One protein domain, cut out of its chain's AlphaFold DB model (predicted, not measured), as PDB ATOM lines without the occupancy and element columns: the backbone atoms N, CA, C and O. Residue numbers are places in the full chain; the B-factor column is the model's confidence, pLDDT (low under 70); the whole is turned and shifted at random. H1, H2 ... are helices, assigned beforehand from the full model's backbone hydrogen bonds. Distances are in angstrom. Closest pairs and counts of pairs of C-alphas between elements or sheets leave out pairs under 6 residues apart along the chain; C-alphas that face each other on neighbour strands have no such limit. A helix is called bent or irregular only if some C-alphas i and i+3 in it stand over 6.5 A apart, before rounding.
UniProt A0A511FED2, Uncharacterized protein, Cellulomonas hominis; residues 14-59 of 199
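Overview. This is residues 14 to 59 of the 199 residues of an uncharacterized protein of Cellulomonas hominis (UniProt A0A511FED2). Two long helices, H1 and H2, make a helical hairpin that is closed at its tight turn and spreads apart toward the two free ends, as a narrow V. The printed part has 46 residues, with two named helices in the order H1, H2 and no named strand; its class is all helix. It is loose, with a radius of gyration of the C-alphas of 11.9 A, and flat, with spans of 35 by 20 by 8 A.

Along the chain. Find C-alpha 14 at (102.829, 140.738, 168.852); from there H1, residues 14 to 36, runs 32.9 A to C-alpha 36 at (96.589, 141.829, 136.546). H2, residues 38 to 59, runs 32.3 A and ends at C-alpha 59, at (111.009, 126.553, 161.541). Look at its beginning: H2 is irregular, with C-alphas 39 and 42 lying 7.5 A apart.

Arrangement. H1 and H2 touch, H1 with residues 30 to 34 alone and H2 with residues 40 to 44 alone. Look there for their closest C-alphas, those of Phe 34 and Arg 41, 5.2 A apart. The helices run opposite ways at a shallow tilt of 23 degrees. In H1 every O i to N i+4 pair is within hydrogen-bond range; in H2, 16 of 18 are.

Size, cuts and confidence. The two C-alphas farthest apart are those of Gly 14 and Arg 39, 36.3 A. Residues 14 to 22 of H1 and 52 to 59 of H2 stand free. The printed part has no cut, and the link from H1 to H2 is tight. Confidence is low, under 70, at residues 14 to 16 and 57 to 59.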
ATOM      1  N   GLY A  14     102.976 139.489 169.613       60.44
ATOM      2  CA  GLY A  14     102.829 140.738 168.852       60.44
ATOM      3  C   GLY A  14     103.667 140.776 167.569       60.44
ATOM      4  O   GLY A  14     103.182 141.215 166.530       60.44
ATOM      5  N   TRP A  15     104.886 140.231 167.606       67.69
ATOM      6  CA  TRP A  15     105.727 140.023 166.426       67.69
ATOM      7  C   TRP A  15     105.036 139.090 165.438       67.69
ATOM      8  O   TRP A  15     105.000 139.378 164.249       67.69
ATOM      9  N   TRP A  16     104.441 137.992 165.918       68.88
ATOM     10  CA  TRP A  16     103.658 137.099 165.064       68.88
ATOM     11  C   TRP A  16     102.465 137.809 164.427       68.88
ATOM     12  O   TRP A  16     102.225 137.599 163.245       68.88
ATOM     13  N   GLY A  17     101.773 138.684 165.161       73.12
ATOM     14  CA  GLY A  17     100.719 139.534 164.598       73.12
ATOM     15  C   GLY A  17     101.222 140.398 163.436       73.12
ATOM     16  O   GLY A  17     100.642 140.364 162.355       73.12
ATOM     17  N   TRP A  18     102.347 141.096 163.617       77.44
ATOM     18  CA  TRP A  18     102.985 141.897 162.563       77.44
ATOM     19  C   TRP A  18     103.483 141.065 161.380       77.44
ATOM     20  O   TRP A  18     103.273 141.444 160.229       77.44
ATOM     21  N   VAL A  19     104.114 139.920 161.641       76.19
ATOM     22  CA  VAL A  19     104.561 138.986 160.599       76.19
ATOM     23  C   VAL A  19     103.371 138.472 159.804       76.19
ATOM     24  O   VAL A  19     103.433 138.458 158.578       76.19
ATOM     25  N   VAL A  20     102.279 138.089 160.471       81.44
ATOM     26  CA  VAL A  20     101.055 137.617 159.811       81.44
ATOM     27  C   VAL A  20     100.431 138.735 158.987       81.44
ATOM     28  O   VAL A  20     100.149 138.514 157.816       81.44
ATOM     29  N   ALA A  21     100.283 139.942 159.540       82.44
ATOM     30  CA  ALA A  21      99.749 141.090 158.808       82.44
ATOM     31  C   ALA A  21     100.585 141.410 157.557       82.44
ATOM     32  O   ALA A  21     100.044 141.552 156.461       82.44
ATOM     33  N   THR A  22     101.912 141.438 157.698       83.56
ATOM     34  CA  THR A  22     102.843 141.685 156.587       83.56
ATOM     35  C   THR A  22     102.776 140.572 155.543       83.56
ATOM     36  O   THR A  22     102.759 140.850 154.344       83.56
ATOM     37  N   ALA A  23     102.696 139.312 155.975       83.31
ATOM     38  CA  ALA A  23     102.546 138.173 155.078       83.31
ATOM     39  C   ALA A  23     101.228 138.248 154.298       83.31
ATOM     40  O   ALA A  23     101.244 138.082 153.083       83.31
ATOM     41  N   VAL A  24     100.109 138.560 154.958       87.94
ATOM     42  CA  VAL A  24      98.797 138.715 154.308       87.94
ATOM     43  C   VAL A  24      98.830 139.840 153.270       87.94
ATOM     44  O   VAL A  24      98.422 139.615 152.132       87.94
ATOM     45  N   LEU A  25      99.375 141.012 153.613       88.25
ATOM     46  CA  LEU A  25      99.526 142.133 152.675       88.25
ATOM     47  C   LEU A  25     100.408 141.766 151.475       88.25
ATOM     48  O   LEU A  25     100.044 142.033 150.331       88.25
ATOM     49  N   THR A  26     101.541 141.108 151.727       87.50
ATOM     50  CA  THR A  26     102.474 140.679 150.677       87.50
ATOM     51  C   THR A  26     101.815 139.663 149.744       87.50
ATOM     52  O   THR A  26     101.891 139.806 148.527       87.50
ATOM     53  N   LEU A  27     101.126 138.659 150.292       87.88
ATOM     54  CA  LEU A  27     100.413 137.649 149.505       87.88
ATOM     55  C   LEU A  27      99.266 138.264 148.696       87.88
ATOM     56  O   LEU A  27      99.078 137.887 147.543       87.88
ATOM     57  N   GLY A  28      98.544 139.236 149.261       89.31
ATOM     58  CA  GLY A  28      97.510 139.988 148.550       89.31
ATOM     59  C   GLY A  28      98.071 140.765 147.358       89.31
ATOM     60  O   GLY A  28      97.559 140.633 146.247       89.31
ATOM     61  N   ALA A  29      99.165 141.507 147.557       87.69
ATOM     62  CA  ALA A  29      99.838 142.248 146.487       87.69
ATOM     63  C   ALA A  29     100.386 141.319 145.388       87.69
ATOM     64  O   ALA A  29     100.211 141.588 144.200       87.69
ATOM     65  N   LEU A  30     100.997 140.194 145.775       87.69
ATOM     66  CA  LEU A  30     101.482 139.176 144.839       87.69
ATOM     67  C   LEU A  30     100.335 138.527 144.053       87.69
ATOM     68  O   LEU A  30     100.460 138.337 142.845       87.69
ATOM     69  N   GLY A  31      99.216 138.220 144.714       86.88
ATOM     70  CA  GLY A  31      98.018 137.682 144.068       86.88
ATOM     71  C   GLY A  31      97.416 138.666 143.066       86.88
ATOM     72  O   GLY A  31      97.116 138.286 141.935       86.88
ATOM     73  N   TRP A  32      97.324 139.944 143.439       91.31
ATOM     74  CA  TRP A  32      96.873 141.009 142.543       91.31
ATOM     75  C   TRP A  32      97.768 141.140 141.305       91.31
ATOM     76  O   TRP A  32      97.262 141.129 140.182       91.31
ATOM     77  N   LEU A  33      99.094 141.201 141.489       87.81
ATOM     78  CA  LEU A  33     100.073 141.250 140.394       87.81
ATOM     79  C   LEU A  33      99.970 140.030 139.473       87.81
ATOM     80  O   LEU A  33     100.035 140.160 138.255       87.81
ATOM     81  N   PHE A  34      99.769 138.840 140.041       88.12
ATOM     82  CA  PHE A  34      99.642 137.604 139.271       88.12
ATOM     83  C   PHE A  34      98.419 137.611 138.333       88.12
ATOM     84  O   PHE A  34      98.493 137.098 137.207       88.12
ATOM     85  N   VAL A  35      97.306 138.195 138.792       89.94
ATOM     86  CA  VAL A  35      96.055 138.319 138.029       89.94
ATOM     87  C   VAL A  35      96.146 139.433 136.987       89.94
ATOM     88  O   VAL A  35      95.792 139.206 135.831       89.94
ATOM     89  N   THR A  36      96.632 140.613 137.379       92.88
ATOM     90  CA  THR A  36      96.589 141.829 136.546       92.88
ATOM     91  C   THR A  36      97.732 141.939 135.541       92.88
ATOM     92  O   THR A  36      97.529 142.476 134.456       92.88
ATOM     93  N   GLU A  37      98.916 141.397 135.842       91.56
ATOM     94  CA  GLU A  37     100.108 141.566 135.007       91.56
ATOM     95  C   GLU A  37     100.779 140.217 134.674       91.56
ATOM     96  O   GLU A  37     101.698 139.768 135.368       91.56
ATOM     97  N   PRO A  38     100.397 139.570 133.550       86.62
ATOM     98  CA  PRO A  38     100.926 138.263 133.151       86.62
ATOM     99  C   PRO A  38     102.455 138.219 133.044       86.62
ATOM    100  O   PRO A  38     103.068 137.187 133.323       86.62
ATOM    101  N   ARG A  39     103.073 139.357 132.697       91.81
ATOM    102  CA  ARG A  39     104.528 139.526 132.577       91.81
ATOM    103  C   ARG A  39     105.294 139.260 133.879       91.81
ATOM    104  O   ARG A  39     106.442 138.837 133.816       91.81
ATOM    105  N   TYR A  40     104.678 139.463 135.049       88.12
ATOM    106  CA  TYR A  40     105.349 139.319 136.348       88.12
ATOM    107  C   TYR A  40     105.079 137.986 137.050       88.12
ATOM    108  O   TYR A  40     105.621 137.741 138.127       88.12
ATOM    109  N   ARG A  41     104.301 137.082 136.442       88.31
ATOM    110  CA  ARG A  41     103.927 135.796 137.059       88.31
ATOM    111  C   ARG A  41     105.132 134.959 137.482       88.31
ATOM    112  O   ARG A  41     105.117 134.380 138.564       88.31
ATOM    113  N   VAL A  42     106.192 134.940 136.674       86.56
ATOM    114  CA  VAL A  42     107.432 134.212 137.001       86.56
ATOM    115  C   VAL A  42     108.117 134.813 138.233       86.56
ATOM    116  O   VAL A  42     108.536 134.074 139.122       86.56
ATOM    117  N   GLY A  43     108.169 136.145 138.333       83.00
ATOM    118  CA  GLY A  43     108.709 136.843 139.503       83.00
ATOM    119  C   GLY A  43     107.896 136.568 140.769       83.00
ATOM    120  O   GLY A  43     108.472 136.271 141.814       83.00
ATOM    121  N   VAL A  44     106.564 136.573 140.667       86.88
ATOM    122  CA  VAL A  44     105.668 136.237 141.786       86.88
ATOM    123  C   VAL A  44     105.921 134.814 142.294       86.88
ATOM    124  O   VAL A  44     106.086 134.616 143.497       86.88
ATOM    125  N   VAL A  45     106.013 133.826 141.396       87.75
ATOM    126  CA  VAL A  45     106.303 132.432 141.776       87.75
ATOM    127  C   VAL A  45     107.675 132.316 142.444       87.75
ATOM    128  O   VAL A  45     107.795 131.639 143.466       87.75
ATOM    129  N   ALA A  46     108.698 133.007 141.931       86.12
ATOM    130  CA  ALA A  46     110.030 133.014 142.535       86.12
ATOM    131  C   ALA A  46     110.024 133.601 143.961       86.12
ATOM    132  O   ALA A  46     110.623 133.022 144.867       86.12
ATOM    133  N   VAL A  47     109.306 134.707 144.190       86.81
ATOM    134  CA  VAL A  47     109.167 135.315 145.526       86.81
ATOM    135  C   VAL A  47     108.432 134.381 146.486       86.81
ATOM    136  O   VAL A  47     108.891 134.178 147.610       86.81
ATOM    137  N   LEU A  48     107.330 133.761 146.051       87.69
ATOM    138  CA  LEU A  48     106.604 132.784 146.868       87.69
ATOM    139  C   LEU A  48     107.485 131.581 147.231       87.69
ATOM    140  O   LEU A  48     107.483 131.149 148.385       87.69
ATOM    141  N   ALA A  49     108.278 131.077 146.282       83.81
ATOM    142  CA  ALA A  49     109.228 129.998 146.531       83.81
ATOM    143  C   ALA A  49     110.293 130.407 147.563       83.81
ATOM    144  O   ALA A  49     110.574 129.645 148.489       83.81
ATOM    145  N   LEU A  50     110.836 131.624 147.471       84.75
ATOM    146  CA  LEU A  50     111.787 132.151 148.454       84.75
ATOM    147  C   LEU A  50     111.162 132.299 149.849       84.75
ATOM    148  O   LEU A  50     111.782 131.900 150.836       84.75
ATOM    149  N   LEU A  51     109.931 132.809 149.946       85.50
ATOM    150  CA  LEU A  51     109.197 132.910 151.214       85.50
ATOM    151  C   LEU A  51     108.935 131.525 151.829       85.50
ATOM    152  O   LEU A  51     109.113 131.331 153.037       85.50
ATOM    153  N   ALA A  52     108.568 130.539 151.008       83.06
ATOM    154  CA  ALA A  52     108.380 129.157 151.444       83.06
ATOM    155  C   ALA A  52     109.691 128.538 151.961       83.06
ATOM    156  O   ALA A  52     109.723 127.953 153.044       83.06
ATOM    157  N   VAL A  53     110.804 128.720 151.245       81.50
ATOM    158  CA  VAL A  53     112.119 128.240 151.698       81.50
ATOM    159  C   VAL A  53     112.523 128.929 153.003       81.50
ATOM    160  O   VAL A  53     112.910 128.253 153.957       81.50
ATOM    161  N   GLY A  54     112.376 130.254 153.090       75.88
ATOM    162  CA  GLY A  54     112.705 131.028 154.287       75.88
ATOM    163  C   GLY A  54     111.927 130.573 155.524       75.88
ATOM    164  O   GLY A  54     112.513 130.359 156.585       75.88
ATOM    165  N   THR A  55     110.620 130.341 155.387       74.62
ATOM    166  CA  THR A  55     109.765 129.862 156.490       74.62
ATOM    167  C   THR A  55     110.120 128.444 156.943       74.62
ATOM    168  O   THR A  55     110.194 128.192 158.150       74.62
ATOM    169  N   VAL A  56     110.410 127.526 156.015       74.00
ATOM    170  CA  VAL A  56     110.873 126.162 156.342       74.00
ATOM    171  C   VAL A  56     112.217 126.192 157.073       74.00
ATOM    172  O   VAL A  56     112.410 125.478 158.060       74.00
ATOM    173  N   VAL A  57     113.141 127.036 156.616       68.56
ATOM    174  CA  VAL A  57     114.470 127.213 157.211       68.56
ATOM    175  C   VAL A  57     114.362 127.775 158.633       68.56
ATOM    176  O   VAL A  57     114.988 127.231 159.545       68.56
ATOM    177  N   LEU A  58     113.514 128.785 158.855       67.62
ATOM    178  CA  LEU A  58     113.268 129.382 160.175       67.62
ATOM    179  C   LEU A  58     112.599 128.409 161.158       67.62
ATOM    180  O   LEU A  58     112.954 128.385 162.334       67.62
ATOM    181  N   ARG A  59     111.675 127.559 160.692       67.31
ATOM    182  CA  ARG A  59     111.009 126.553 161.541       67.31
ATOM    183  C   ARG A  59     111.914 125.400 161.975       67.31
ATOM    184  O   ARG A  59     111.558 124.659 162.886       67.31
TER     185      ARG A  59